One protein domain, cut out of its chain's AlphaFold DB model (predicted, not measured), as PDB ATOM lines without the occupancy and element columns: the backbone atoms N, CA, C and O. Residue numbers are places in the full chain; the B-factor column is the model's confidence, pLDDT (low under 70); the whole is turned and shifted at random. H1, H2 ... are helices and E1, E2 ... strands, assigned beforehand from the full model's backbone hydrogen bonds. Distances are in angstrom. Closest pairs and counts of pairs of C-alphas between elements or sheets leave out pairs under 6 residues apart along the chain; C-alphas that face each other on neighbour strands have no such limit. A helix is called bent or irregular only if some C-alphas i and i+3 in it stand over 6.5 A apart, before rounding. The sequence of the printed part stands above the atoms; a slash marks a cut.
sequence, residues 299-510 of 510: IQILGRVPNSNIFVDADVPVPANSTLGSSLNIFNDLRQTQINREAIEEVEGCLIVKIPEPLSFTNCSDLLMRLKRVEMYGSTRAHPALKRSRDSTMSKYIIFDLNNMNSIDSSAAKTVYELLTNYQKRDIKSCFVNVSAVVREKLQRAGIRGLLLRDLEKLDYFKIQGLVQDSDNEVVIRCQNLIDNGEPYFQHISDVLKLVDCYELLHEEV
ATOM      1  N   ILE A 299      22.380  -6.639  13.220       84.19
ATOM      2  CA  ILE A 299      21.721  -7.836  12.680       84.19
ATOM      3  C   ILE A 299      22.536  -9.088  12.988       84.19
ATOM      4  O   ILE A 299      23.765  -9.063  12.842       84.19
ATOM      5  N   GLN A 300      21.827 -10.162  13.339       84.62
ATOM      6  CA  GLN A 300      22.352 -11.515  13.519       84.62
ATOM      7  C   GLN A 300      21.673 -12.458  12.517       84.62
ATOM      8  O   GLN A 300      20.447 -12.424  12.375       84.62
ATOM      9  N   ILE A 301      22.457 -13.280  11.819       82.12
ATOM     10  CA  ILE A 301      21.919 -14.385  11.015       82.12
ATOM     11  C   ILE A 301      21.786 -15.567  11.959       82.12
ATOM     12  O   ILE A 301      22.759 -15.941  12.605       82.12
ATOM     13  N   LEU A 302      20.596 -16.141  12.061       83.56
ATOM     14  CA  LEU A 302      20.378 -17.294  12.916       83.56
ATOM     15  C   LEU A 302      20.448 -18.578  12.099       83.56
ATOM     16  O   LEU A 302      19.834 -18.674  11.040       83.56
ATOM     17  N   GLY A 303      21.141 -19.577  12.633       80.00
ATOM     18  CA  GLY A 303      21.047 -20.952  12.158       80.00
ATOM     19  C   GLY A 303      20.544 -21.884  13.257       80.00
ATOM     20  O   GLY A 303      20.572 -21.541  14.445       80.00
ATOM     21  N   ARG A 304      20.032 -23.051  12.859       77.19
ATOM     22  CA  ARG A 304      19.421 -24.021  13.772       77.19
ATOM     23  C   ARG A 304      20.480 -24.982  14.298       77.19
ATOM     24  O   ARG A 304      21.272 -25.506  13.529       77.19
ATOM     25  N   VAL A 305      20.489 -25.261  15.596       76.56
ATOM     26  CA  VAL A 305      21.333 -26.332  16.144       76.56
ATOM     27  C   VAL A 305      20.696 -27.693  15.802       76.56
ATOM     28  O   VAL A 305      19.506 -27.865  16.106       76.56
ATOM     29  N   PRO A 306      21.441 -28.659  15.219       69.12
ATOM     30  CA  PRO A 306      20.910 -29.949  14.782       69.12
ATOM     31  C   PRO A 306      20.106 -30.658  15.874       69.12
ATOM     32  O   PRO A 306      20.497 -30.656  17.044       69.12
ATOM     33  N   ASN A 307      18.991 -31.287  15.494       70.88
ATOM     34  CA  ASN A 307      18.098 -32.022  16.404       70.88
ATOM     35  C   ASN A 307      17.525 -31.188  17.567       70.88
ATOM     36  O   ASN A 307      17.092 -31.737  18.581       70.88
ATOM     37  N   SER A 308      17.503 -29.859  17.443       76.50
ATOM     38  CA  SER A 308      16.961 -28.965  18.466       76.50
ATOM     39  C   SER A 308      16.153 -27.818  17.852       76.50
ATOM     40  O   SER A 308      16.232 -27.550  16.657       76.50
ATOM     41  N   ASN A 309      15.384 -27.105  18.678       77.12
ATOM     42  CA  ASN A 309      14.702 -25.859  18.289       77.12
ATOM     43  C   ASN A 309      15.469 -24.616  18.771       77.12
ATOM     44  O   ASN A 309      14.876 -23.568  19.025       77.12
ATOM     45  N   ILE A 310      16.784 -24.749  18.957       77.50
ATOM     46  CA  ILE A 310      17.650 -23.674  19.435       77.50
ATOM     47  C   ILE A 310      18.279 -22.988  18.223       77.50
ATOM     48  O   ILE A 310      18.885 -23.642  17.375       77.50
ATOM     49  N   PHE A 311      18.144 -21.663  18.165       80.31
ATOM     50  CA  PHE A 311      18.705 -20.826  17.109       80.31
ATOM     51  C   PHE A 311      19.850 -19.983  17.660       80.31
ATOM     52  O   PHE A 311      19.692 -19.301  18.676       80.31
ATOM     53  N   VAL A 312      20.999 -20.032  16.991       75.81
ATOM     54  CA  VAL A 312      22.231 -19.355  17.418       75.81
ATOM     55  C   VAL A 312      22.769 -18.511  16.269       75.81
ATOM     56  O   VAL A 312      22.523 -18.807  15.102       75.81
ATOM     57  N   ASP A 313      23.475 -17.435  16.612       77.06
ATOM     58  CA  ASP A 313      24.135 -16.566  15.642       77.06
ATOM     59  C   ASP A 313      25.187 -17.351  14.842       77.06
ATOM     60  O   ASP A 313      26.161 -17.860  15.403       77.06
ATOM     61  N   ALA A 314      24.976 -17.445  13.531       68.06
ATOM     62  CA  ALA A 314      25.844 -18.156  12.601       68.06
ATOM     63  C   ALA A 314      27.202 -17.456  12.409       68.06
ATOM     64  O   ALA A 314      28.182 -18.101  12.035       68.06
ATOM     65  N   ASP A 315      27.288 -16.151  12.706       63.53
ATOM     66  CA  ASP A 315      28.521 -15.363  12.579       63.53
ATOM     67  C   ASP A 315      29.457 -15.518  13.807       63.53
ATOM     68  O   ASP A 315      30.592 -15.020  13.783       63.53
ATOM     69  N   VAL A 316      29.021 -16.187  14.889       62.09
ATOM     70  CA  VAL A 316      29.810 -16.375  16.122       62.09
ATOM     71  C   VAL A 316      30.527 -17.736  16.114       62.09
ATOM     72  O   VAL A 316      29.871 -18.773  16.002       62.09
ATOM     73  N   PRO A 317      31.864 -17.784  16.296       52.84
ATOM     74  CA  PRO A 317      32.587 -19.046  16.433       52.84
ATOM     75  C   PRO A 317      32.170 -19.749  17.728       52.84
ATOM     76  O   PRO A 317      32.282 -19.172  18.813       52.84
ATOM     77  N   VAL A 318      31.712 -20.996  17.635       51.28
ATOM     78  CA  VAL A 318      31.454 -21.814  18.824       51.28
ATOM     79  C   VAL A 318      32.789 -22.344  19.361       51.28
ATOM     80  O   VAL A 318      33.669 -22.707  18.576       51.28
ATOM     81  N   PRO A 319      33.005 -22.339  20.690       49.12
ATOM     82  CA  PRO A 319      34.220 -22.884  21.284       49.12
ATOM     83  C   PRO A 319      34.420 -24.352  20.882       49.12
ATOM     84  O   PRO A 319      33.483 -25.141  20.951       49.12
ATOM     85  N   ALA A 320      35.660 -24.716  20.531       49.81
ATOM     86  CA  ALA A 320      36.095 -25.999  19.951       49.81
ATOM     87  C   ALA A 320      35.771 -27.282  20.758       49.81
ATOM     88  O   ALA A 320      36.194 -28.370  20.386       49.81
ATOM     89  N   ASN A 321      35.031 -27.172  21.862       48.59
ATOM     90  CA  ASN A 321      34.684 -28.277  22.751       48.59
ATOM     91  C   ASN A 321      33.274 -28.843  22.495       48.59
ATOM     92  O   ASN A 321      32.850 -29.740  23.220       48.59
ATOM     93  N   SER A 322      32.526 -28.336  21.508       50.12
ATOM     94  CA  SER A 322      31.209 -28.876  21.141       50.12
ATOM     95  C   SER A 322      31.324 -29.912  20.016       50.12
ATOM     96  O   SER A 322      31.265 -29.574  18.838       50.12
ATOM     97  N   THR A 323      31.474 -31.188  20.366       42.31
ATOM     98  CA  THR A 323      31.401 -32.306  19.415       42.31
ATOM     99  C   THR A 323      29.940 -32.638  19.097       42.31
ATOM    100  O   THR A 323      29.315 -33.399  19.836       42.31
ATOM    101  N   LEU A 324      29.373 -32.089  18.019       45.59
ATOM    102  CA  LEU A 324      28.054 -32.498  17.522       45.59
ATOM    103  C   LEU A 324      28.019 -32.539  15.987       45.59
ATOM    104  O   LEU A 324      27.779 -31.532  15.356       45.59
ATOM    105  N   GLY A 325      28.184 -33.734  15.410       40.50
ATOM    106  CA  GLY A 325      27.619 -34.121  14.107       40.50
ATOM    107  C   GLY A 325      27.994 -33.282  12.878       40.50
ATOM    108  O   GLY A 325      27.366 -32.278  12.563       40.50
ATOM    109  N   SER A 326      28.936 -33.789  12.086       42.56
ATOM    110  CA  SER A 326      29.149 -33.347  10.708       42.56
ATOM    111  C   SER A 326      27.969 -33.738   9.811       42.56
ATOM    112  O   SER A 326      27.641 -34.922   9.770       42.56
ATOM    113  N   SER A 327      27.452 -32.814   8.996       42.19
ATOM    114  CA  SER A 327      27.497 -32.940   7.526       42.19
ATOM    115  C   SER A 327      26.690 -31.852   6.812       42.19
ATOM    116  O   SER A 327      25.566 -31.568   7.203       42.19
ATOM    117  N   LEU A 328      27.271 -31.372   5.703       43.31
ATOM    118  CA  LEU A 328      26.742 -30.470   4.669       43.31
ATOM    119  C   LEU A 328      26.490 -29.012   5.068       43.31
ATOM    120  O   LEU A 328      25.498 -28.699   5.699       43.31
ATOM    121  N   ASN A 329      27.344 -28.106   4.567       41.19
ATOM    122  CA  ASN A 329      26.944 -26.729   4.268       41.19
ATOM    123  C   ASN A 329      27.786 -26.113   3.136       41.19
ATOM    124  O   ASN A 329      29.012 -26.222   3.098       41.19
ATOM    125  N   ILE A 330      27.090 -25.430   2.223       40.91
ATOM    126  CA  ILE A 330      27.532 -24.873   0.927       40.91
ATOM    127  C   ILE A 330      28.215 -23.483   1.093       40.91
ATOM    128  O   ILE A 330      28.285 -22.675   0.171       40.91
ATOM    129  N   PHE A 331      28.782 -23.172   2.266       43.72
ATOM    130  CA  PHE A 331      29.454 -21.885   2.538       43.72
ATOM    131  C   PHE A 331      30.950 -21.977   2.253       43.72
ATOM    132  O   PHE A 331      31.785 -22.135   3.150       43.72
ATOM    133  N   ASN A 332      31.300 -21.867   0.974       38.75
ATOM    134  CA  ASN A 332      32.682 -21.674   0.552       38.75
ATOM    135  C   ASN A 332      33.029 -20.182   0.542       38.75
ATOM    136  O   ASN A 332      33.070 -19.549  -0.510       38.75
ATOM    137  N   ASP A 333      33.339 -19.627   1.714       41.91
ATOM    138  CA  ASP A 333      34.162 -18.420   1.761       41.91
ATOM    139  C   ASP A 333      35.640 -18.847   1.699       41.91
ATOM    140  O   ASP A 333      36.168 -19.493   2.609       41.91
ATOM    141  N   LEU A 334      36.320 -18.517   0.599       45.16
ATOM    142  CA  LEU A 334      37.724 -18.867   0.313       45.16
ATOM    143  C   LEU A 334      38.736 -18.187   1.269       45.16
ATOM    144  O   LEU A 334      39.943 -18.267   1.045       45.16
ATOM    145  N   ARG A 335      38.273 -17.487   2.315       42.16
ATOM    146  CA  ARG A 335      39.081 -16.605   3.176       42.16
ATOM    147  C   ARG A 335      39.093 -16.933   4.673       42.16
ATOM    148  O   ARG A 335      39.415 -16.049   5.459       42.16
ATOM    149  N   GLN A 336      38.828 -18.179   5.079       44.09
ATOM    150  CA  GLN A 336      39.087 -18.649   6.459       44.09
ATOM    151  C   GLN A 336      38.587 -17.692   7.567       44.09
ATOM    152  O   GLN A 336      39.258 -17.467   8.574       44.09
ATOM    153  N   THR A 337      37.389 -17.128   7.429       40.25
ATOM    154  CA  THR A 337      36.633 -16.726   8.615       40.25
ATOM    155  C   THR A 337      36.126 -18.021   9.244       40.25
ATOM    156  O   THR A 337      35.508 -18.839   8.567       40.25
ATOM    157  N   GLN A 338      36.467 -18.268  10.512       40.28
ATOM    158  CA  GLN A 338      35.983 -19.423  11.275       40.28
ATOM    159  C   GLN A 338      34.471 -19.286  11.511       40.28
ATOM    160  O   GLN A 338      34.026 -18.923  12.594       40.28
ATOM    161  N   ILE A 339      33.683 -19.515  10.462       44.16
ATOM    162  CA  ILE A 339      32.251 -19.774  10.562       44.16
ATOM    163  C   ILE A 339      32.126 -21.151  11.208       44.16
ATOM    164  O   ILE A 339      32.885 -22.068  10.883       44.16
ATOM    165  N   ASN A 340      31.212 -21.267  12.161       45.25
ATOM    166  CA  ASN A 340      30.977 -22.480  12.919       45.25
ATOM    167  C   ASN A 340      30.451 -23.606  12.005       45.25
ATOM    168  O   ASN A 340      29.248 -23.762  11.821       45.25
ATOM    169  N   ARG A 341      31.363 -24.363  11.386       42.47
ATOM    170  CA  ARG A 341      31.048 -25.420  10.407       42.47
ATOM    171  C   ARG A 341      30.482 -26.695  11.031       42.47
ATOM    172  O   ARG A 341      29.989 -27.539  10.295       42.47
ATOM    173  N   GLU A 342      30.572 -26.852  12.347       42.81
ATOM    174  CA  GLU A 342      30.383 -28.149  13.002       42.81
ATOM    175  C   GLU A 342      29.124 -28.244  13.869       42.81
ATOM    176  O   GLU A 342      28.985 -29.238  14.557       42.81
ATOM    177  N   ALA A 343      28.208 -27.264  13.891       48.34
ATOM    178  CA  ALA A 343      27.070 -27.338  14.825       48.34
ATOM    179  C   ALA A 343      25.782 -26.615  14.396       48.34
ATOM    180  O   ALA A 343      24.933 -26.345  15.249       48.34
ATOM    181  N   ILE A 344      25.632 -26.248  13.119       55.75
ATOM    182  CA  ILE A 344      24.489 -25.447  12.657       55.75
ATOM    183  C   ILE A 344      23.950 -26.006  11.333       55.75
ATOM    184  O   ILE A 344      24.660 -26.035  10.331       55.75
ATOM    185  N   GLU A 345      22.694 -26.439  11.346       59.00
ATOM    186  CA  GLU A 345      21.902 -26.819  10.179       59.00
ATOM    187  C   GLU A 345      21.290 -25.553   9.565       59.00
ATOM    188  O   GLU A 345      20.641 -24.753  10.256       59.00
ATOM    189  N   GLU A 346      21.519 -25.346   8.268       61.50
ATOM    190  CA  GLU A 346      20.762 -24.350   7.518       61.50
ATOM    191  C   GLU A 346      19.453 -24.955   7.045       61.50
ATOM    192  O   GLU A 346      19.432 -26.038   6.467       61.50
ATOM    193  N   VAL A 347      18.359 -24.230   7.263       69.50
ATOM    194  CA  VAL A 347      17.071 -24.614   6.696       69.50
ATOM    195  C   VAL A 347      17.083 -24.219   5.222       69.50
ATOM    196  O   VAL A 347      17.222 -23.037   4.891       69.50
ATOM    197  N   GLU A 348      16.959 -25.202   4.335       70.94
ATOM    198  CA  GLU A 348      17.008 -24.980   2.893       70.94
ATOM    199  C   GLU A 348      15.954 -23.950   2.452       70.94
ATOM    200  O   GLU A 348      14.811 -23.944   2.905       70.94
ATOM    201  N   GLY A 349      16.364 -22.995   1.613       78.19
ATOM    202  CA  GLY A 349      15.483 -21.932   1.123       78.19
ATOM    203  C   GLY A 349      15.057 -20.881   2.161       78.19
ATOM    204  O   GLY A 349      14.452 -19.883   1.760       78.19
ATOM    205  N   CYS A 350      15.393 -21.038   3.446       85.06
ATOM    206  CA  CYS A 350      14.976 -20.157   4.540       85.06
ATOM    207  C   CYS A 350      16.136 -19.317   5.089       85.06
ATOM    208  O   CYS A 350      17.149 -19.843   5.542       85.06
ATOM    209  N   LEU A 351      15.962 -17.994   5.138       87.38
ATOM    210  CA  LEU A 351      16.889 -17.087   5.815       87.38
ATOM    211  C   LEU A 351      16.270 -16.544   7.106       87.38
ATOM    212  O   LEU A 351      15.265 -15.837   7.064       87.38
ATOM    213  N   ILE A 352      16.901 -16.819   8.248       89.81
ATOM    214  CA  ILE A 352      16.427 -16.365   9.560       89.81
ATOM    215  C   ILE A 352      17.293 -15.195  10.029       89.81
ATOM    216  O   ILE A 352      18.504 -15.320  10.213       89.81
ATOM    217  N   VAL A 353      16.664 -14.041  10.225       90.00
ATOM    218  CA  VAL A 353      17.326 -12.783  10.562       90.00
ATOM    219  C   VAL A 353      16.773 -12.253  11.873       90.00
ATOM    220  O   VAL A 353      15.592 -11.930  11.968       90.00
ATOM    221  N   LYS A 354      17.644 -12.072  12.865       90.94
ATOM    222  CA  LYS A 354      17.284 -11.434  14.129       90.94
ATOM    223  C   LYS A 354      17.691  -9.967  14.153       90.94
ATOM    224  O   LYS A 354      18.836  -9.618  13.854       90.94
ATOM    225  N   ILE A 355      16.743  -9.118  14.545       92.00
ATOM    226  CA  ILE A 355      16.901  -7.667  14.675       92.00
ATOM    227  C   ILE A 355      16.567  -7.284  16.128       92.00
ATOM    228  O   ILE A 355      15.418  -6.974  16.440       92.00
ATOM    229  N   PRO A 356      17.554  -7.315  17.041       87.56
ATOM    230  CA  PRO A 356      17.340  -7.109  18.473       87.56
ATOM    231  C   PRO A 356      17.348  -5.633  18.903       87.56
ATOM    232  O   PRO A 356      17.368  -5.345  20.099       87.56
ATOM    233  N   GLU A 357      17.383  -4.689  17.960       88.75
ATOM    234  CA  GLU A 357      17.525  -3.257  18.234       88.75
ATOM    235  C   GLU A 357      16.366  -2.449  17.640       88.75
ATOM    236  O   GLU A 357      15.804  -2.838  16.613       88.75
ATOM    237  N   PRO A 358      16.023  -1.291  18.235       92.00
ATOM    238  CA  PRO A 358      15.110  -0.341  17.621       92.00
ATOM    239  C   PRO A 358      15.558   0.075  16.220       92.00
ATOM    240  O   PRO A 358      16.730   0.392  15.997       92.00
ATOM    241  N   LEU A 359      14.611   0.140  15.289       92.25
ATOM    242  CA  LEU A 359      14.882   0.593  13.929       92.25
ATOM    243  C   LEU A 359      14.533   2.067  13.769       92.25
ATOM    244  O   LEU A 359      13.406   2.499  14.016       92.25
ATOM    245  N   SER A 360      15.514   2.835  13.322       92.88
ATOM    246  CA  SER A 360      15.394   4.259  13.055       92.88
ATOM    247  C   SER A 360      15.918   4.594  11.662       92.88
ATOM    248  O   SER A 360      16.581   3.792  10.998       92.88
ATOM    249  N   PHE A 361      15.686   5.828  11.229       91.69
ATOM    250  CA  PHE A 361      16.283   6.389  10.025       91.69
ATOM    251  C   PHE A 361      17.810   6.201   9.977       91.69
ATOM    252  O   PHE A 361      18.364   5.992   8.900       91.69
ATOM    253  N   THR A 362      18.495   6.241  11.128       89.75
ATOM    254  CA  THR A 362      19.963   6.196  11.174       89.75
ATOM    255  C   THR A 362      20.528   4.819  10.839       89.75
ATOM    256  O   THR A 362      21.539   4.755  10.149       89.75
ATOM    257  N   ASN A 363      19.899   3.729  11.294       91.44
ATOM    258  CA  ASN A 363      20.437   2.369  11.144       91.44
ATOM    259  C   ASN A 363      19.746   1.532  10.053       91.44
ATOM    260  O   ASN A 363      20.307   0.535   9.599       91.44
ATOM    261  N   CYS A 364      18.560   1.929   9.582       90.31
ATOM    262  CA  CYS A 364      17.788   1.119   8.638       90.31
ATOM    263  C   CYS A 364      18.497   0.921   7.282       90.31
ATOM    264  O   CYS A 364      18.444  -0.161   6.697       90.31
ATOM    265  N   SER A 365      19.231   1.932   6.807       90.06
ATOM    266  CA  SER A 365      20.011   1.815   5.566       90.06
ATOM    267  C   SER A 365      21.147   0.797   5.691       90.06
ATOM    268  O   SER A 365      21.365  -0.001   4.777       90.06
ATOM    269  N   ASP A 366      21.855   0.792   6.826       89.31
ATOM    270  CA  ASP A 366      22.881  -0.215   7.106       89.31
ATOM    271  C   ASP A 366      22.265  -1.612   7.195       89.31
ATOM    272  O   ASP A 366      22.792  -2.555   6.600       89.31
ATOM    273  N   LEU A 367      21.085  -1.724   7.814       89.38
ATOM    274  CA  LEU A 367      20.355  -2.981   7.886       89.38
ATOM    275  C   LEU A 367      20.062  -3.565   6.502       89.38
ATOM    276  O   LEU A 367      20.372  -4.729   6.248       89.38
ATOM    277  N   LEU A 368      19.530  -2.755   5.584       88.94
ATOM    278  CA  LEU A 368      19.269  -3.191   4.212       88.94
ATOM    279  C   LEU A 368      20.542  -3.625   3.488       88.94
ATOM    280  O   LEU A 368      20.552  -4.640   2.789       88.94
ATOM    281  N   MET A 369      21.629  -2.865   3.646       87.31
ATOM    282  CA  MET A 369      22.910  -3.205   3.031       87.31
ATOM    283  C   MET A 369      23.456  -4.527   3.564       87.31
ATOM    284  O   MET A 369      23.976  -5.323   2.782       87.31
ATOM    285  N   ARG A 370      23.341  -4.774   4.874       86.06
ATOM    286  CA  ARG A 370      23.757  -6.035   5.489       86.06
ATOM    287  C   ARG A 370      22.875  -7.186   5.018       86.06
ATOM    288  O   ARG A 370      23.432  -8.161   4.531       86.06
ATOM    289  N   LEU A 371      21.548  -7.049   5.044       86.69
ATOM    290  CA  LEU A 371      20.603  -8.047   4.516       86.69
ATOM    291  C   LEU A 371      20.919  -8.433   3.069       86.69
ATOM    292  O   LEU A 371      21.051  -9.611   2.750       86.69
ATOM    293  N   LYS A 372      21.152  -7.441   2.207       86.75
ATOM    294  CA  LYS A 372      21.522  -7.674   0.809       86.75
ATOM    295  C   LYS A 372      22.838  -8.445   0.670       86.75
ATOM    296  O   LYS A 372      22.965  -9.276  -0.226       86.75
ATOM    297  N   ARG A 373      23.822  -8.196   1.546       82.56
ATOM    298  CA  ARG A 373      25.071  -8.981   1.581       82.56
ATOM    299  C   ARG A 373      24.816 -10.422   2.015       82.56
ATOM    300  O   ARG A 373      25.388 -11.325   1.413       82.56
ATOM    301  N   VAL A 374      23.933 -10.639   2.989       80.75
ATOM    302  CA  VAL A 374      23.535 -11.992   3.398       80.75
ATOM    303  C   VAL A 374      22.870 -12.736   2.244       80.75
ATOM    304  O   VAL A 374      23.271 -13.852   1.936       80.75
ATOM    305  N   GLU A 375      21.941 -12.106   1.526       81.06
ATOM    306  CA  GLU A 375      21.298 -12.736   0.366       81.06
ATOM    307  C   GLU A 375      22.282 -13.097  -0.754       81.06
ATOM    308  O   GLU A 375      22.132 -14.125  -1.408       81.06
ATOM    309  N   MET A 376      23.275 -12.243  -1.020       80.31
ATOM    310  CA  MET A 376      24.201 -12.436  -2.142       80.31
ATOM    311  C   MET A 376      25.363 -13.376  -1.822       80.31
ATOM    312  O   MET A 376      25.846 -14.084  -2.711       80.31
ATOM    313  N   TYR A 377      25.840 -13.346  -0.580       78.19
ATOM    314  CA  TYR A 377      27.107 -13.961  -0.185       78.19
ATOM    315  C   TYR A 377      26.974 -14.918   0.996       78.19
ATOM    316  O   TYR A 377      27.923 -15.630   1.292       78.19
ATOM    317  N   GLY A 378      25.838 -14.925   1.694       70.44
ATOM    318  CA  GLY A 378      25.662 -15.721   2.904       70.44
ATOM    319  C   GLY A 378      26.401 -15.175   4.131       70.44
ATOM    320  O   GLY A 378      26.444 -15.837   5.155       70.44
ATOM    321  N   SER A 379      26.986 -13.974   4.058       69.00
ATOM    322  CA  SER A 379      27.681 -13.356   5.191       69.00
ATOM    323  C   SER A 379      27.399 -11.863   5.279       69.00
ATOM    324  O   SER A 379      27.403 -11.147   4.273       69.00
ATOM    325  N   THR A 380      27.242 -11.357   6.505       68.50
ATOM    326  CA  THR A 380      27.100  -9.915   6.755       68.50
ATOM    327  C   THR A 380      28.397  -9.127   6.500       68.50
ATOM    328  O   THR A 380      28.360  -7.902   6.314       68.50
ATOM    329  N   ARG A 381      29.548  -9.818   6.457       67.50
ATOM    330  CA  ARG A 381      30.904  -9.244   6.346       67.50
ATOM    331  C   ARG A 381      31.514  -9.320   4.944       67.50
ATOM    332  O   ARG A 381      32.617  -8.816   4.741       67.50
ATOM    333  N   ALA A 382      30.812  -9.911   3.982       69.25
ATOM    334  CA  ALA A 382      31.299 -10.041   2.614       69.25
ATOM    335  C   ALA A 382      31.571  -8.671   1.963       69.25
ATOM    336  O   ALA A 382      30.789  -7.725   2.099       69.25
ATOM    337  N   HIS A 383      32.690  -8.559   1.240       74.06
ATOM    338  CA  HIS A 383      33.047  -7.327   0.542       74.06
ATOM    339  C   HIS A 383      32.127  -7.112  -0.680       74.06
ATOM    340  O   HIS A 383      31.953  -8.049  -1.460       74.06
ATOM    341  N   PRO A 384      31.590  -5.899  -0.927       74.19
ATOM    342  CA  PRO A 384      30.622  -5.658  -2.006       74.19
ATOM    343  C   PRO A 384      31.112  -5.983  -3.423       74.19
ATOM    344  O   PRO A 384      30.295  -6.222  -4.302       74.19
ATOM    345  N   ALA A 385      32.429  -5.969  -3.644       77.56
ATOM    346  CA  ALA A 385      33.044  -6.285  -4.937       77.56
ATOM    347  C   ALA A 385      33.230  -7.793  -5.202       77.56
ATOM    348  O   ALA A 385      33.779  -8.162  -6.239       77.56
ATOM    349  N   LEU A 386      32.843  -8.667  -4.267       73.50
ATOM    350  CA  LEU A 386      32.875 -10.109  -4.500       73.50
ATOM    351  C   LEU A 386      31.837 -10.495  -5.557       73.50
ATOM    352  O   LEU A 386      30.786  -9.868  -5.686       73.50
ATOM    353  N   LYS A 387      32.122 -11.549  -6.325       76.44
ATOM    354  CA  LYS A 387      31.100 -12.145  -7.187       76.44
ATOM    355  C   LYS A 387      30.037 -12.788  -6.305       76.44
ATOM    356  O   LYS A 387      30.354 -13.374  -5.272       76.44
ATOM    357  N   ARG A 388      28.780 -12.657  -6.723       78.00
ATOM    358  CA  ARG A 388      27.639 -13.284  -6.056       78.00
ATOM    359  C   ARG A 388      27.903 -14.786  -5.893       78.00
ATOM    360  O   ARG A 388      28.229 -15.443  -6.878       78.00
ATOM    361  N   SER A 389      27.773 -15.291  -4.667       72.19
ATOM    362  CA  SER A 389      28.026 -16.703  -4.342       72.19
ATOM    363  C   SER A 389      26.740 -17.513  -4.198       72.19
ATOM    364  O   SER A 389      26.763 -18.716  -4.429       72.19
ATOM    365  N   ARG A 390      25.633 -16.872  -3.804       71.75
ATOM    366  CA  ARG A 390      24.314 -17.504  -3.668       71.75
ATOM    367  C   ARG A 390      23.437 -17.150  -4.856       71.75
ATOM    368  O   ARG A 390      23.340 -15.970  -5.193       71.75
ATOM    369  N   ASP A 391      22.773 -18.124  -5.464       73.81
ATOM    370  CA  ASP A 391      21.805 -17.848  -6.530       73.81
ATOM    371  C   ASP A 391      20.547 -17.149  -5.968       73.81
ATOM    372  O   ASP A 391      20.226 -17.244  -4.785       73.81
ATOM    373  N   SER A 392      19.828 -16.397  -6.801       71.69
ATOM    374  CA  SER A 392      18.571 -15.718  -6.433       71.69
ATOM    375  C   SER A 392      17.448 -16.658  -6.037       71.69
ATOM    376  O   SER A 392      16.544 -16.222  -5.333       71.69
ATOM    377  N   THR A 393      17.521 -17.902  -6.485       73.50
ATOM    378  CA  THR A 393      16.563 -18.979  -6.228       73.50
ATOM    379  C   THR A 393      16.769 -19.635  -4.858       73.50
ATOM    380  O   THR A 393      15.858 -20.279  -4.353       73.50
ATOM    381  N   MET A 394      17.926 -19.423  -4.213       74.94
ATOM    382  CA  MET A 394      18.286 -20.045  -2.927       74.94
ATOM    383  C   MET A 394      17.600 -19.428  -1.698       74.94
ATOM    384  O   MET A 394      17.819 -19.897  -0.582       74.94
ATOM    385  N   SER A 395      16.832 -18.349  -1.851       81.69
ATOM    386  CA  SER A 395      16.111 -17.701  -0.746       81.69
ATOM    387  C   SER A 395      14.639 -17.580  -1.115       81.69
ATOM    388  O   SER A 395      14.250 -16.624  -1.781       81.69
ATOM    389  N   LYS A 396      13.844 -18.561  -0.687       88.19
ATOM    390  CA  LYS A 396      12.387 -18.622  -0.871       88.19
ATOM    391  C   LYS A 396      11.637 -17.955   0.289       88.19
ATOM    392  O   LYS A 396      10.606 -17.315   0.073       88.19
ATOM    393  N   TYR A 397      12.181 -18.059   1.502       91.81
ATOM    394  CA  TYR A 397      11.548 -17.601   2.737       91.81
ATOM    395  C   TYR A 397      12.503 -16.737   3.559       91.81
ATOM    396  O   TYR A 397      13.692 -17.043   3.672       91.81
ATOM    397  N   ILE A 398      11.989 -15.660   4.154       92.44
ATOM    398  CA  ILE A 398      12.742 -14.819   5.091       92.44
ATOM    399  C   ILE A 398      11.954 -14.670   6.388       92.44
ATOM    400  O   ILE A 398      10.820 -14.191   6.398       92.44
ATOM    401  N   ILE A 399      12.577 -15.046   7.500       94.00
ATOM    402  CA  ILE A 399      11.992 -14.982   8.836       94.00
ATOM    403  C   ILE A 399      12.688 -13.869   9.613       94.00
ATOM    404  O   ILE A 399      13.888 -13.940   9.869       94.00
ATOM    405  N   PHE A 400      11.935 -12.847  10.006       94.44
ATOM    406  CA  PHE A 400      12.421 -11.748  10.831       94.44
ATOM    407  C   PHE A 400      12.052 -11.979  12.296       94.44
ATOM    408  O   PHE A 400      10.889 -11.849  12.675       94.44
ATOM    409  N   ASP A 401      13.045 -12.283  13.127       93.88
ATOM    410  CA  ASP A 401      12.902 -12.314  14.582       93.88
ATOM    411  C   ASP A 401      13.102 -10.904  15.149       93.88
ATOM    412  O   ASP A 401      14.214 -10.366  15.163       93.88
ATOM    413  N   LEU A 402      12.005 -10.295  15.600       93.88
ATOM    414  CA  LEU A 402      11.964  -8.936  16.146       93.88
ATOM    415  C   LEU A 402      11.986  -8.924  17.680       93.88
ATOM    416  O   LEU A 402      11.618  -7.926  18.307       93.88
ATOM    417  N   ASN A 403      12.431 -10.024  18.293       89.56
ATOM    418  CA  ASN A 403      12.580 -10.121  19.736       89.56
ATOM    419  C   ASN A 403      13.501  -9.008  20.272       89.56
ATOM    420  O   ASN A 403      14.636  -8.859  19.821       89.56
ATOM    421  N   ASN A 404      13.021  -8.260  21.271       86.75
ATOM    422  CA  ASN A 404      13.620  -7.041  21.843       86.75
ATOM    423  C   ASN A 404      13.563  -5.771  20.973       86.75
ATOM    424  O   ASN A 404      14.061  -4.721  21.394       86.75
ATOM    425  N   MET A 405      12.914  -5.795  19.803       91.81
ATOM    426  CA  MET A 405      12.648  -4.567  19.059       91.81
ATOM    427  C   MET A 405      11.511  -3.781  19.729       91.81
ATOM    428  O   MET A 405      10.323  -4.098  19.610       91.81
ATOM    429  N   ASN A 406      11.889  -2.719  20.440       91.25
ATOM    430  CA  ASN A 406      10.954  -1.919  21.236       91.25
ATOM    431  C   ASN A 406      10.300  -0.778  20.448       91.25
ATOM    432  O   ASN A 406       9.238  -0.281  20.826       91.25
ATOM    433  N   SER A 407      10.927  -0.320  19.364       93.88
ATOM    434  CA  SER A 407      10.379   0.755  18.543       93.88
ATOM    435  C   SER A 407      10.886   0.705  17.104       93.88
ATOM    436  O   SER A 407      11.973   0.213  16.813       93.88
ATOM    437  N   ILE A 408      10.057   1.235  16.209       94.69
ATOM    438  CA  ILE A 408      10.384   1.518  14.813       94.69
ATOM    439  C   ILE A 408       9.935   2.951  14.500       94.69
ATOM    440  O   ILE A 408       8.861   3.362  14.956       94.69
ATOM    441  N   ASP A 409      10.740   3.755  13.814       94.44
ATOM    442  CA  ASP A 409      10.308   5.078  13.342       94.44
ATOM    443  C   ASP A 409       9.611   5.005  11.971       94.44
ATOM    444  O   ASP A 409       9.520   3.948  11.344       94.44
ATOM    445  N   SER A 410       9.030   6.120  11.522       94.62
ATOM    446  CA  SER A 410       8.269   6.158  10.267       94.62
ATOM    447  C   SER A 410       9.147   5.902   9.040       94.62
ATOM    448  O   SER A 410       8.722   5.205   8.119       94.62
ATOM    449  N   SER A 411      10.373   6.428   9.033       94.00
ATOM    450  CA  SER A 411      11.333   6.249   7.941       94.00
ATOM    451  C   SER A 411      11.797   4.797   7.820       94.00
ATOM    452  O   SER A 411      11.805   4.243   6.719       94.00
ATOM    453  N   ALA A 412      12.123   4.147   8.938       93.75
ATOM    454  CA  ALA A 412      12.470   2.734   8.967       93.75
ATOM    455  C   ALA A 412      11.273   1.859   8.580       93.75
ATOM    456  O   ALA A 412      11.426   0.953   7.766       93.75
ATOM    457  N   ALA A 413      10.064   2.161   9.069       94.88
ATOM    458  CA  ALA A 413       8.860   1.425   8.681       94.88
ATOM    459  C   ALA A 413       8.593   1.513   7.170       94.88
ATOM    460  O   ALA A 413       8.316   0.499   6.532       94.88
ATOM    461  N   LYS A 414       8.742   2.697   6.564       95.44
ATOM    462  CA  LYS A 414       8.620   2.870   5.108       95.44
ATOM    463  C   LYS A 414       9.660   2.046   4.342       95.44
ATOM    464  O   LYS A 414       9.328   1.408   3.347       95.44
ATOM    465  N   THR A 415      10.888   2.019   4.843       94.06
ATOM    466  CA  THR A 415      11.989   1.257   4.247       94.06
ATOM    467  C   THR A 415      11.734  -0.255   4.317       94.06
ATOM    468  O   THR A 415      11.905  -0.961   3.326       94.06
ATOM    469  N   VAL A 416      11.243  -0.757   5.456       93.94
ATOM    470  CA  VAL A 416      10.829  -2.163   5.616       93.94
ATOM    471  C   VAL A 416       9.645  -2.496   4.705       93.94
ATOM    472  O   VAL A 416       9.644  -3.542   4.066       93.94
ATOM    473  N   TYR A 417       8.661  -1.606   4.576       95.88
ATOM    474  CA  TYR A 417       7.542  -1.795   3.649       95.88
ATOM    475  C   TYR A 417       8.020  -1.972   2.197       95.88
ATOM    476  O   TYR A 417       7.557  -2.864   1.484       95.88
ATOM    477  N   GLU A 418       8.970  -1.146   1.755       95.25
ATOM    478  CA  GLU A 418       9.557  -1.247   0.414       95.25
ATOM    479  C   GLU A 418      10.383  -2.522   0.237       95.25
ATOM    480  O   GLU A 418      10.290  -3.166  -0.809       95.25
ATOM    481  N   LEU A 419      11.132  -2.926   1.268       94.00
ATOM    482  CA  LEU A 419      11.857  -4.195   1.289       94.00
ATOM    483  C   LEU A 419      10.909  -5.383   1.078       94.00
ATOM    484  O   LEU A 419      11.111  -6.165   0.151       94.00
ATOM    485  N   LEU A 420       9.850  -5.477   1.883       95.19
ATOM    486  CA  LEU A 420       8.867  -6.560   1.806       95.19
ATOM    487  C   LEU A 420       8.125  -6.562   0.466       95.19
ATOM    488  O   LEU A 420       7.928  -7.610  -0.139       95.19
ATOM    489  N   THR A 421       7.787  -5.384  -0.060       95.81
ATOM    490  CA  THR A 421       7.183  -5.265  -1.396       95.81
ATOM    491  C   THR A 421       8.123  -5.801  -2.483       95.81
ATOM    492  O   THR A 421       7.683  -6.453  -3.431       95.81
ATOM    493  N   ASN A 422       9.429  -5.543  -2.367       93.06
ATOM    494  CA  ASN A 422      10.424  -6.071  -3.299       93.06
ATOM    495  C   ASN A 422      10.615  -7.587  -3.151       93.06
ATOM    496  O   ASN A 422      10.830  -8.262  -4.159       93.06
ATOM    497  N   TYR A 423      10.501  -8.130  -1.938       92.94
ATOM    498  CA  TYR A 423      10.486  -9.575  -1.701       92.94
ATOM    499  C   TYR A 423       9.270 -10.244  -2.337       92.94
ATOM    500  O   TYR A 423       9.444 -11.190  -3.102       92.94
ATOM    501  N   GLN A 424       8.072  -9.674  -2.182       92.88
ATOM    502  CA  GLN A 424       6.861 -10.186  -2.831       92.88
ATOM    503  C   GLN A 424       6.970 -10.239  -4.358       92.88
ATOM    504  O   GLN A 424       6.504 -11.198  -4.973       92.88
ATOM    505  N   LYS A 425       7.608  -9.236  -4.979       92.88
ATOM    506  CA  LYS A 425       7.870  -9.212  -6.432       92.88
ATOM    507  C   LYS A 425       8.837 -10.304  -6.890       92.88
ATOM    508  O   LYS A 425       8.762 -10.730  -8.035       92.88
ATOM    509  N   ARG A 426       9.755 -10.722  -6.016       90.06
ATOM    510  CA  ARG A 426      10.712 -11.818  -6.244       90.06
ATOM    511  C   ARG A 426      10.168 -13.178  -5.791       90.06
ATOM    512  O   ARG A 426      10.917 -14.144  -5.788       90.06
ATOM    513  N   ASP A 427       8.898 -13.224  -5.392       90.38
ATOM    514  CA  ASP A 427       8.218 -14.381  -4.811       90.38
ATOM    515  C   ASP A 427       8.895 -14.973  -3.559       90.38
ATOM    516  O   ASP A 427       8.812 -16.169  -3.280       90.38
ATOM    517  N   ILE A 428       9.530 -14.096  -2.776       91.88
ATOM    518  CA  ILE A 428      10.106 -14.405  -1.468       91.88
ATOM    519  C   ILE A 428       9.063 -14.086  -0.397       91.88
ATOM    520  O   ILE A 428       8.599 -12.945  -0.312       91.88
ATOM    521  N   LYS A 429       8.699 -15.075   0.422       93.81
ATOM    522  CA  LYS A 429       7.656 -14.937   1.448       93.81
ATOM    523  C   LYS A 429       8.295 -14.534   2.772       93.81
ATOM    524  O   LYS A 429       9.288 -15.130   3.191       93.81
ATOM    525  N   SER A 430       7.753 -13.501   3.410       94.75
ATOM    526  CA  SER A 430       8.319 -12.928   4.630       94.75
ATOM    527  C   SER A 430       7.430 -13.193   5.841       94.75
ATOM    528  O   SER A 430       6.232 -12.924   5.812       94.75
ATOM    529  N   CYS A 431       8.024 -13.649   6.943       94.25
ATOM    530  CA  CYS A 431       7.313 -13.914   8.195       94.25
ATOM    531  C   CYS A 431       7.966 -13.165   9.354       94.25
ATOM    532  O   CYS A 431       9.190 -13.072   9.433       94.25
ATOM    533  N   PHE A 432       7.156 -12.608  10.255       94.94
ATOM    534  CA  PHE A 432       7.635 -11.863  11.421       94.94
ATOM    535  C   PHE A 432       7.353 -12.653  12.701       94.94
ATOM    536  O   PHE A 432       6.246 -13.157  12.896       94.94
ATOM    537  N   VAL A 433       8.345 -12.720  13.586       93.12
ATOM    538  CA  VAL A 433       8.305 -13.461  14.851       93.12
ATOM    539  C   VAL A 433       8.606 -12.509  16.013       93.12
ATOM    540  O   VAL A 433       9.362 -11.550  15.848       93.12
ATOM    541  N   ASN A 434       8.026 -12.764  17.191       91.25
ATOM    542  CA  ASN A 434       8.298 -12.031  18.438       91.25
ATOM    543  C   ASN A 434       8.076 -10.511  18.349       91.25
ATOM    544  O   ASN A 434       8.843  -9.712  18.888       91.25
ATOM    545  N   VAL A 435       7.012 -10.080  17.673       92.62
ATOM    546  CA  VAL A 435       6.726  -8.649  17.504       92.62
ATOM    547  C   VAL A 435       6.048  -8.081  18.753       92.62
ATOM    548  O   VAL A 435       4.971  -8.540  19.138       92.62
ATOM    549  N   SER A 436       6.635  -7.046  19.359       91.75
ATOM    550  CA  SER A 436       6.054  -6.346  20.515       91.75
ATOM    551  C   SER A 436       4.794  -5.551  20.142       91.75
ATOM    552  O   SER A 436       4.707  -4.998  19.046       91.75
ATOM    553  N   ALA A 437       3.828  -5.425  21.059       90.12
ATOM    554  CA  ALA A 437       2.547  -4.747  20.794       90.12
ATOM    555  C   ALA A 437       2.709  -3.306  20.260       90.12
ATOM    556  O   ALA A 437       2.025  -2.904  19.319       90.12
ATOM    557  N   VAL A 438       3.680  -2.555  20.795       91.31
ATOM    558  CA  VAL A 438       4.002  -1.182  20.356       91.31
ATOM    559  C   VAL A 438       4.470  -1.154  18.898       91.31
ATOM    560  O   VAL A 438       4.128  -0.249  18.136       91.31
ATOM    561  N   VAL A 439       5.262  -2.147  18.489       93.56
ATOM    562  CA  VAL A 439       5.713  -2.281  17.104       93.56
ATOM    563  C   VAL A 439       4.565  -2.734  16.205       93.56
ATOM    564  O   VAL A 439       4.418  -2.171  15.122       93.56
ATOM    565  N   ARG A 440       3.722  -3.680  16.640       92.75
ATOM    566  CA  ARG A 440       2.575  -4.175  15.853       92.75
ATOM    567  C   ARG A 440       1.651  -3.041  15.418       92.75
ATOM    568  O   ARG A 440       1.300  -2.964  14.241       92.75
ATOM    569  N   GLU A 441       1.335  -2.119  16.326       92.06
ATOM    570  CA  GLU A 441       0.511  -0.946  16.017       92.06
ATOM    571  C   GLU A 441       1.150  -0.075  14.921       92.06
ATOM    572  O   GLU A 441       0.484   0.359  13.976       92.06
ATOM    573  N   LYS A 442       2.468   0.148  14.995       93.12
ATOM    574  CA  LYS A 442       3.201   0.913  13.979       93.12
ATOM    575  C   LYS A 442       3.261   0.192  12.634       93.12
ATOM    576  O   LYS A 442       3.057   0.836  11.607       93.12
ATOM    577  N   LEU A 443       3.493  -1.121  12.624       94.19
ATOM    578  CA  LEU A 443       3.491  -1.938  11.404       94.19
ATOM    579  C   LEU A 443       2.110  -1.953  10.740       94.19
ATOM    580  O   LEU A 443       2.012  -1.880   9.514       94.19
ATOM    581  N   GLN A 444       1.039  -1.992  11.537       93.38
ATOM    582  CA  GLN A 444      -0.329  -1.890  11.039       93.38
ATOM    583  C   GLN A 444      -0.583  -0.527  10.393       93.38
ATOM    584  O   GLN A 444      -1.044  -0.476   9.253       93.38
ATOM    585  N   ARG A 445      -0.235   0.572  11.073       93.38
ATOM    586  CA  ARG A 445      -0.376   1.934  10.527       93.38
ATOM    587  C   ARG A 445       0.471   2.155   9.269       93.38
ATOM    588  O   ARG A 445       0.054   2.894   8.386       93.38
ATOM    589  N   ALA A 446       1.627   1.501   9.169       94.44
ATOM    590  CA  ALA A 446       2.496   1.545   7.992       94.44
ATOM    591  C   ALA A 446       2.010   0.664   6.820       94.44
ATOM    592  O   ALA A 446       2.621   0.680   5.755       94.44
ATOM    593  N   GLY A 447       0.945  -0.127   6.999       94.25
ATOM    594  CA  GLY A 447       0.420  -1.035   5.973       94.25
ATOM    595  C   GLY A 447       1.211  -2.338   5.799       94.25
ATOM    596  O   GLY A 447       0.879  -3.136   4.925       94.25
ATOM    597  N   ILE A 448       2.220  -2.598   6.639       95.56
ATOM    598  CA  ILE A 448       3.050  -3.816   6.584       95.56
ATOM    599  C   ILE A 448       2.228  -5.056   6.939       95.56
ATOM    600  O   ILE A 448       2.394  -6.099   6.311       95.56
ATOM    601  N   ARG A 449       1.276  -4.930   7.874       94.06
ATOM    602  CA  ARG A 449       0.346  -6.015   8.234       94.06
ATOM    603  C   ARG A 449      -0.341  -6.617   7.000       94.06
ATOM    604  O   ARG A 449      -0.474  -7.830   6.912       94.06
ATOM    605  N   GLY A 450      -0.755  -5.776   6.049       92.62
ATOM    606  CA  GLY A 450      -1.405  -6.230   4.818       92.62
ATOM    607  C   GLY A 450      -0.465  -6.986   3.877       92.62
ATOM    608  O   GLY A 450      -0.911  -7.902   3.194       92.62
ATOM    609  N   LEU A 451       0.829  -6.647   3.856       94.06
ATOM    610  CA  LEU A 451       1.827  -7.398   3.086       94.06
ATOM    611  C   LEU A 451       2.052  -8.785   3.697       94.06
ATOM    612  O   LEU A 451       1.996  -9.771   2.975       94.06
ATOM    613  N   LEU A 452       2.212  -8.860   5.021       93.50
ATOM    614  CA  LEU A 452       2.417 -10.131   5.721       93.50
ATOM    615  C   LEU A 452       1.215 -11.076   5.574       93.50
ATOM    616  O   LEU A 452       1.400 -12.269   5.373       93.50
ATOM    617  N   LEU A 453      -0.017 -10.553   5.606       92.25
ATOM    618  CA  LEU A 453      -1.214 -11.365   5.353       92.25
ATOM    619  C   LEU A 453      -1.222 -11.967   3.942       92.25
ATOM    620  O   LEU A 453      -1.540 -13.141   3.797       92.25
ATOM    621  N   ARG A 454      -0.808 -11.211   2.919       92.56
ATOM    622  CA  ARG A 454      -0.683 -11.736   1.547       92.56
ATOM    623  C   ARG A 454       0.383 -12.825   1.436       92.56
ATOM    624  O   ARG A 454       0.201 -13.771   0.679       92.56
ATOM    625  N   ASP A 455       1.486 -12.698   2.172       92.62
ATOM    626  CA  ASP A 455       2.518 -13.742   2.215       92.62
ATOM    627  C   ASP A 455       1.987 -15.016   2.884       92.62
ATOM    628  O   ASP A 455       2.248 -16.111   2.394       92.62
ATOM    629  N   LEU A 456       1.177 -14.887   3.941       89.88
ATOM    630  CA  LEU A 456       0.508 -16.021   4.587       89.88
ATOM    631  C   LEU A 456      -0.558 -16.676   3.700       89.88
ATOM    632  O   LEU A 456      -0.676 -17.899   3.697       89.88
ATOM    633  N   GLU A 457      -1.309 -15.889   2.928       89.44
ATOM    634  CA  GLU A 457      -2.246 -16.410   1.923       89.44
ATOM    635  C   GLU A 457      -1.509 -17.212   0.845       89.44
ATOM    636  O   GLU A 457      -1.949 -18.299   0.488       89.44
ATOM    637  N   LYS A 458      -0.356 -16.720   0.372       89.12
ATOM    638  CA  LYS A 458       0.503 -17.451  -0.575       89.12
ATOM    639  C   LYS A 458       1.098 -18.735   0.005       89.12
ATOM    640  O   LYS A 458       1.378 -19.655  -0.754       89.12
ATOM    641  N   LEU A 459       1.305 -18.783   1.318       86.94
ATOM    642  CA  LEU A 459       1.733 -19.976   2.055       86.94
ATOM    643  C   LEU A 459       0.570 -20.935   2.362       86.94
ATOM    644  O   LEU A 459       0.746 -21.873   3.132       86.94
ATOM    645  N   ASP A 460      -0.627 -20.680   1.821       85.19
ATOM    646  CA  ASP A 460      -1.842 -21.458   2.074       85.19
ATOM    647  C   ASP A 460      -2.152 -21.653   3.572       85.19
ATOM    648  O   ASP A 460      -2.850 -22.589   3.966       85.19
ATOM    649  N   TYR A 461      -1.704 -20.714   4.417       83.19
ATOM    650  CA  TYR A 461      -1.804 -20.809   5.874       83.19
ATOM    651  C   TYR A 461      -3.237 -21.100   6.343       83.19
ATOM    652  O   TYR A 461      -3.463 -21.985   7.164       83.19
ATOM    653  N   PHE A 462      -4.225 -20.392   5.785       78.81
ATOM    654  CA  PHE A 462      -5.631 -20.555   6.168       78.81
ATOM    655  C   PHE A 462      -6.222 -21.905   5.740       78.81
ATOM    656  O   PHE A 462      -7.082 -22.437   6.441       78.81
ATOM    657  N   LYS A 463      -5.756 -22.486   4.625       78.50
ATOM    658  CA  LYS A 463      -6.166 -23.835   4.203       78.50
ATOM    659  C   LYS A 463      -5.548 -24.888   5.117       78.50
ATOM    660  O   LYS A 463      -6.258 -25.771   5.586       78.50
ATOM    661  N   ILE A 464      -4.254 -24.745   5.414       75.00
ATOM    662  CA  ILE A 464      -3.529 -25.622   6.338       75.00
ATOM    663  C   ILE A 464      -4.205 -25.590   7.715       75.00
ATOM    664  O   ILE A 464      -4.488 -26.641   8.276       75.00
ATOM    665  N   GLN A 465      -4.566 -24.409   8.224       71.62
ATOM    666  CA  GLN A 465      -5.275 -24.275   9.498       71.62
ATOM    667  C   GLN A 465      -6.663 -24.944   9.493       71.62
ATOM    668  O   GLN A 465      -7.050 -25.531  10.503       71.62
ATOM    669  N   GLY A 466      -7.402 -24.877   8.378       64.31
ATOM    670  CA  GLY A 466      -8.694 -25.555   8.226       64.31
ATOM    671  C   GLY A 466      -8.572 -27.082   8.224       64.31
ATOM    672  O   GLY A 466      -9.323 -27.755   8.918       64.31
ATOM    673  N   LEU A 467      -7.567 -27.630   7.532       64.94
ATOM    674  CA  LEU A 467      -7.295 -29.075   7.499       64.94
ATOM    675  C   LEU A 467      -6.938 -29.644   8.883       64.94
ATOM    676  O   LEU A 467      -7.259 -30.795   9.180       64.94
ATOM    677  N   VAL A 468      -6.321 -28.833   9.750       60.28
ATOM    678  CA  VAL A 468      -5.991 -29.196  11.143       60.28
ATOM    679  C   VAL A 468      -7.229 -29.353  12.024       60.28
ATOM    680  O   VAL A 468      -7.174 -30.078  13.014       60.28
ATOM    681  N   GLN A 469      -8.349 -28.710  11.687       56.66
ATOM    682  CA  GLN A 469      -9.590 -28.865  12.452       56.66
ATOM    683  C   GLN A 469     -10.343 -30.164  12.119       56.66
ATOM    684  O   GLN A 469     -11.115 -30.620  12.958       56.66
ATOM    685  N   ASP A 470     -10.076 -30.774  10.957       52.50
ATOM    686  CA  ASP A 470     -10.854 -31.898  10.410       52.50
ATOM    687  C   ASP A 470     -10.116 -33.259  10.377       52.50
ATOM    688  O   ASP A 470     -10.736 -34.261  10.022       52.50
ATOM    689  N   SER A 471      -8.818 -33.352  10.715       51.25
ATOM    690  CA  SER A 471      -8.022 -34.574  10.463       51.25
ATOM    691  C   SER A 471      -7.224 -35.138  11.656       51.25
ATOM    692  O   SER A 471      -6.495 -34.420  12.335       51.25
ATOM    693  N   ASP A 472      -7.287 -36.469  11.834       51.78
ATOM    694  CA  ASP A 472      -6.510 -37.298  12.788       51.78
ATOM    695  C   ASP A 472      -5.043 -37.555  12.343       51.78
ATOM    696  O   ASP A 472      -4.361 -38.443  12.855       51.78
ATOM    697  N   ASN A 473      -4.525 -36.803  11.362       52.28
ATOM    698  CA  ASN A 473      -3.178 -37.018  10.823       52.28
ATOM    699  C   ASN A 473      -2.088 -36.457  11.756       52.28
ATOM    700  O   ASN A 473      -2.035 -35.258  12.028       52.28
ATOM    701  N   GLU A 474      -1.136 -37.305  12.156       49.47
ATOM    702  CA  GLU A 474      -0.030 -36.984  13.082       49.47
ATOM    703  C   GLU A 474       0.854 -35.797  12.633       49.47
ATOM    704  O   GLU A 474       1.400 -35.068  13.466       49.47
ATOM    705  N   VAL A 475       0.965 -35.568  11.317       49.91
ATOM    706  CA  VAL A 475       1.691 -34.432  10.712       49.91
ATOM    707  C   VAL A 475       0.913 -33.119  10.869       49.91
ATOM    708  O   VAL A 475       1.504 -32.068  11.102       49.91
ATOM    709  N   VAL A 476      -0.417 -33.185  10.808       47.78
ATOM    710  CA  VAL A 476      -1.320 -32.028  10.821       47.78
ATOM    711  C   VAL A 476      -1.595 -31.560  12.262       47.78
ATOM    712  O   VAL A 476      -1.613 -30.361  12.539       47.78
ATOM    713  N   ILE A 477      -1.669 -32.488  13.223       47.31
ATOM    714  CA  ILE A 477      -1.894 -32.203  14.655       47.31
ATOM    715  C   ILE A 477      -0.810 -31.272  15.258       47.31
ATOM    716  O   ILE A 477      -1.076 -30.517  16.193       47.31
ATOM    717  N   ARG A 478       0.418 -31.241  14.709       48.78
ATOM    718  CA  ARG A 478       1.535 -30.411  15.223       48.78
ATOM    719  C   ARG A 478       1.448 -28.910  14.894       48.78
ATOM    720  O   ARG A 478       2.282 -28.147  15.404       48.78
ATOM    721  N   CYS A 479       0.474 -28.498  14.077       50.50
ATOM    722  CA  CYS A 479       0.316 -27.140  13.535       50.50
ATOM    723  C   CYS A 479      -0.834 -26.335  14.173       50.50
ATOM    724  O   CYS A 479      -1.236 -25.295  13.651       50.50
ATOM    725  N   GLN A 480      -1.384 -26.795  15.298       53.59
ATOM    726  CA  GLN A 480      -2.530 -26.153  15.941       53.59
ATOM    727  C   GLN A 480      -2.152 -24.780  16.543       53.59
ATOM    728  O   GLN A 480      -1.331 -24.694  17.452       53.59
ATOM    729  N   ASN A 481      -2.772 -23.711  16.018       59.31
ATOM    730  CA  ASN A 481      -2.650 -22.295  16.418       59.31
ATOM    731  C   ASN A 481      -1.217 -21.716  16.448       59.31
ATOM    732  O   ASN A 481      -0.688 -21.381  17.504       59.31
ATOM    733  N   LEU A 482      -0.626 -21.514  15.264       67.25
ATOM    734  CA  LEU A 482       0.716 -20.924  15.089       67.25
ATOM    735  C   LEU A 482       0.746 -19.382  15.189       67.25
ATOM    736  O   LEU A 482       1.811 -18.783  15.328       67.25
ATOM    737  N   ILE A 483      -0.419 -18.735  15.108       68.44
ATOM    738  CA  ILE A 483      -0.580 -17.277  15.106       68.44
ATOM    739  C   ILE A 483      -1.171 -16.781  16.430       68.44
ATOM    740  O   ILE A 483      -2.154 -17.321  16.938       68.44
ATOM    741  N   ASP A 484      -0.620 -15.678  16.939       62.38
ATOM    742  CA  ASP A 484      -1.142 -14.961  18.101       62.38
ATOM    743  C   ASP A 484      -2.431 -14.187  17.753       62.38
ATOM    744  O   ASP A 484      -2.407 -13.265  16.938       62.38
ATOM    745  N   ASN A 485      -3.561 -14.548  18.374       63.00
ATOM    746  CA  ASN A 485      -4.836 -13.805  18.332       63.00
ATOM    747  C   ASN A 485      -5.348 -13.405  16.923       63.00
ATOM    748  O   ASN A 485      -6.054 -12.407  16.775       63.00
ATOM    749  N   GLY A 486      -5.009 -14.169  15.878       68.25
ATOM    750  CA  GLY A 486      -5.405 -13.876  14.490       68.25
ATOM    751  C   GLY A 486      -4.597 -12.763  13.803       68.25
ATOM    752  O   GLY A 486      -5.009 -12.252  12.758       68.25
ATOM    753  N   GLU A 487      -3.457 -12.360  14.364       81.31
ATOM    754  CA  GLU A 487      -2.527 -11.403  13.755       81.31
ATOM    755  C   GLU A 487      -1.424 -12.107  12.941       81.31
ATOM    756  O   GLU A 487      -1.016 -13.202  13.287       81.31
ATOM    757  N   PRO A 488      -0.848 -11.513  11.881       88.12
ATOM    758  CA  PRO A 488       0.133 -12.199  11.025       88.12
ATOM    759  C   PRO A 488       1.540 -12.316  11.656       88.12
ATOM    760  O   PRO A 488       2.549 -12.206  10.958       88.12
ATOM    761  N   TYR A 489       1.625 -12.467  12.979       90.81
ATOM    762  CA  TYR A 489       2.864 -12.519  13.749       90.81
ATOM    763  C   TYR A 489       2.944 -13.831  14.532       90.81
ATOM    764  O   TYR A 489       2.002 -14.209  15.231       90.81
ATOM    765  N   PHE A 490       4.095 -14.491  14.452       90.62
ATOM    766  CA  PHE A 490       4.354 -15.756  15.138       90.62
ATOM    767  C   PHE A 490       5.042 -15.524  16.486       90.62
ATOM    768  O   PHE A 490       5.752 -14.529  16.677       90.62
ATOM    769  N   GLN A 491       4.862 -16.458  17.421       85.88
ATOM    770  CA  GLN A 491       5.558 -16.426  18.710       85.88
ATOM    771  C   GLN A 491       6.946 -17.058  18.607       85.88
ATOM    772  O   GLN A 491       7.918 -16.479  19.082       85.88
ATOM    773  N   HIS A 492       7.075 -18.200  17.929       87.56
ATOM    774  CA  HIS A 492       8.360 -18.874  17.790       87.56
ATOM    775  C   HIS A 492       8.775 -19.048  16.330       87.56
ATOM    776  O   HIS A 492       7.959 -19.239  15.433       87.56
ATOM    777  N   ILE A 493      10.090 -19.027  16.094       88.94
ATOM    778  CA  ILE A 493      10.675 -19.287  14.770       88.94
ATOM    779  C   ILE A 493      10.290 -20.697  14.299       88.94
ATOM    780  O   ILE A 493       9.991 -20.896  13.126       88.94
ATOM    781  N   SER A 494      10.221 -21.660  15.226       85.94
ATOM    782  CA  SER A 494       9.781 -23.031  14.950       85.94
ATOM    783  C   SER A 494       8.378 -23.114  14.357       85.94
ATOM    784  O   SER A 494       8.109 -24.037  13.598       85.94
ATOM    785  N   ASP A 495       7.491 -22.178  14.692       85.81
ATOM    786  CA  ASP A 495       6.105 -22.191  14.216       85.81
ATOM    787  C   ASP A 495       6.040 -21.816  12.735       85.81
ATOM    788  O   ASP A 495       5.315 -22.433  11.959       85.81
ATOM    789  N   VAL A 496       6.877 -20.856  12.334       88.44
ATOM    790  CA  VAL A 496       7.058 -20.487  10.928       88.44
ATOM    791  C   VAL A 496       7.702 -21.625  10.147       88.44
ATOM    792  O   VAL A 496       7.258 -21.927   9.049       88.44
ATOM    793  N   LEU A 497       8.724 -22.280  10.708       87.81
ATOM    794  CA  LEU A 497       9.377 -23.403  10.034       87.81
ATOM    795  C   LEU A 497       8.414 -24.567   9.800       87.81
ATOM    796  O   LEU A 497       8.337 -25.056   8.685       87.81
ATOM    797  N   LYS A 498       7.598 -24.935  10.798       84.88
ATOM    798  CA  LYS A 498       6.544 -25.949  10.622       84.88
ATOM    799  C   LYS A 498       5.568 -25.587   9.503       84.88
ATOM    800  O   LYS A 498       5.162 -26.460   8.746       84.88
ATOM    801  N   LEU A 499       5.179 -24.312   9.406       85.44
ATOM    802  CA  LEU A 499       4.316 -23.837   8.325       85.44
ATOM    803  C   LEU A 499       4.987 -24.009   6.957       85.44
ATOM    804  O   LEU A 499       4.339 -24.474   6.025       85.44
ATOM    805  N   VAL A 500       6.266 -23.638   6.846       87.69
ATOM    806  CA  VAL A 500       7.038 -23.790   5.606       87.69
ATOM    807  C   VAL A 500       7.177 -25.266   5.230       87.69
ATOM    808  O   VAL A 500       6.896 -25.611   4.086       87.69
ATOM    809  N   ASP A 501       7.511 -26.133   6.187       85.50
ATOM    810  CA  ASP A 501       7.638 -27.578   5.972       85.50
ATOM    811  C   ASP A 501       6.312 -28.181   5.475       85.50
ATOM    812  O   ASP A 501       6.286 -28.912   4.489       85.50
ATOM    813  N   CYS A 502       5.179 -27.838   6.105       81.19
ATOM    814  CA  CYS A 502       3.860 -28.291   5.653       81.19
ATOM    815  C   CYS A 502       3.504 -27.779   4.253       81.19
ATOM    816  O   CYS A 502       2.877 -28.502   3.480       81.19
ATOM    817  N   TYR A 503       3.864 -26.536   3.935       85.69
ATOM    818  CA  TYR A 503       3.589 -25.944   2.631       85.69
ATOM    819  C   TYR A 503       4.367 -26.643   1.509       85.69
ATOM    820  O   TYR A 503       3.760 -26.986   0.495       85.69
ATOM    821  N   GLU A 504       5.670 -26.876   1.700       84.94
ATOM    822  CA  GLU A 504       6.514 -27.573   0.718       84.94
ATOM    823  C   GLU A 504       6.051 -29.033   0.554       84.94
ATOM    824  O   GLU A 504       5.851 -29.466  -0.574       84.94
ATOM    825  N   LEU A 505       5.722 -29.755   1.637       82.31
ATOM    826  CA  LEU A 505       5.189 -31.128   1.545       82.31
ATOM    827  C   LEU A 505       3.901 -31.227   0.709       82.31
ATOM    828  O   LEU A 505       3.734 -32.163  -0.063       82.31
ATOM    829  N   LEU A 506       2.988 -30.259   0.843       78.94
ATOM    830  CA  LEU A 506       1.740 -30.228   0.070       78.94
ATOM    831  C   LEU A 506       1.952 -29.893  -1.414       78.94
ATOM    832  O   LEU A 506       1.064 -30.159  -2.224       78.94
ATOM    833  N   HIS A 507       3.082 -29.276  -1.764       75.69
ATOM    834  CA  HIS A 507       3.379 -28.802  -3.117       75.69
ATOM    835  C   HIS A 507       4.490 -29.602  -3.820       75.69
ATOM    836  O   HIS A 507       4.658 -29.432  -5.022       75.69
ATOM    837  N   GLU A 508       5.210 -30.484  -3.117       66.31
ATOM    838  CA  GLU A 508       6.134 -31.467  -3.706       66.31
ATOM    839  C   GLU A 508       5.413 -32.708  -4.276       66.31
ATOM    840  O   GLU A 508       5.982 -33.414  -5.105       66.31
ATOM    841  N   GLU A 509       4.159 -32.974  -3.880       44.44
ATOM    842  CA  GLU A 509       3.342 -34.093  -4.396       44.44
ATOM    843  C   GLU A 509       2.640 -33.808  -5.751       44.44
ATOM    844  O   GLU A 509       1.851 -34.633  -6.220       44.44
ATOM    845  N   VAL A 510       2.931 -32.672  -6.404       37.34
ATOM    846  CA  VAL A 510       2.379 -32.253  -7.715       37.34
ATOM    847  C   VAL A 510       3.499 -32.064  -8.728       37.34
ATOM    848  O   VAL A 510       3.334 -32.546  -9.875       37.34
TER     849      VAL A 510
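This is residues 299 to 510 of the 510 residues of the protein "STAS domain-containing protein" of Lodderomyces elongisporus (strain ATCC 11503 / CBS 2605 / JCM 1781 / NBRC 1676 / NRRL YB-4239) (UniProt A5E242). A strongly twisted sheet of five short strands is the core; H6 covers one face of it, while H1 and H2 stand side by side across the sheet from H6, and H4 stands beside H2 at the E5 edge. H3 lies beyond H2 and H4, H5 lies at the far end of H4, and long loops make much of the rest. The printed part has 212 residues with five named strands and six named helices, E1 E2 E3 H1 E4 H2 E5 H3 H4 H5 H6 along the chain, of the mixed class, with 102 residues, under half, in named elements. The sheet's order is E2 E1 E3 E4 E5, mixed. The whole is compact, with a radius of gyration of the C-alphas of 17.6 A and spans of 51 by 42 by 32 A.

Find C-alpha 300 at (22.352, -11.515, 13.519), where E1 begins; it runs to residue 304. The other strands are E2, residues 311 to 313; E3, 350 to 354; E4, 397 to 401; and E5, 429 to 433. H1, residues 361 to 377, is 25.2 A long and irregular: C-alphas 362 and 365 are 7.1 A apart. Look for H2 at residues 410 to 425, 22.7 A; H3 at 437 to 445; H4 at 448 to 458, 15.6 A; and H5 at 461 to 470, 15.0 A. H6, residues 493 to 508, runs 22.6 A to C-alpha 508 at (6.134, -31.467, -3.706).

Start at inner strand E4, parallel to E3 (N 353 to O 399, 2.8 A) and to E5 (N 400 to O 431, 2.8 A). E1 is antiparallel to E3 (N 302 to O 352, 2.9 A) and forms a hairpin with E2 (N 303 to O 312, 2.9 A). E3, H1, E4 and E4, H2, E5 are strand-helix-strand units, parallel neighbour strands with a helix between, their crossovers right-handed. H6 and the sheet make two layers, a helix on one face: its height is 10.6 A, over E3 and E4, along the strands at 4 degrees to E4 on the local plane. H1, H2 and H4 only graze the sheet. H2 touches H1 at Ser 411 and Phe 361, C-alphas 5.4 A apart, and H4 at Tyr 417 and Ile 448, 5.7 A. H3 and H5 are not on the sheet; H5 is about perpendicular to H6, at 85 degrees. Every O i to N i+4 pair is within hydrogen-bond range in H2, H4 and H6, against 11 of 13 in H1, 4 of 5 in H3 and 4 of 6 in H5.

The two C-alphas farthest apart, of Ala 385 and Asp 472, are 53.3 A apart. The printed part has no cut. Its long links are E2 to E3, H1 to E4 and H5 to H6; in the last, residues 489 to 490 pair parallel with 432 to 433 of E5. The mean pLDDT of the printed part is 76.8; 63 residues are under 70, among them 314 to 347 and 466 to 486.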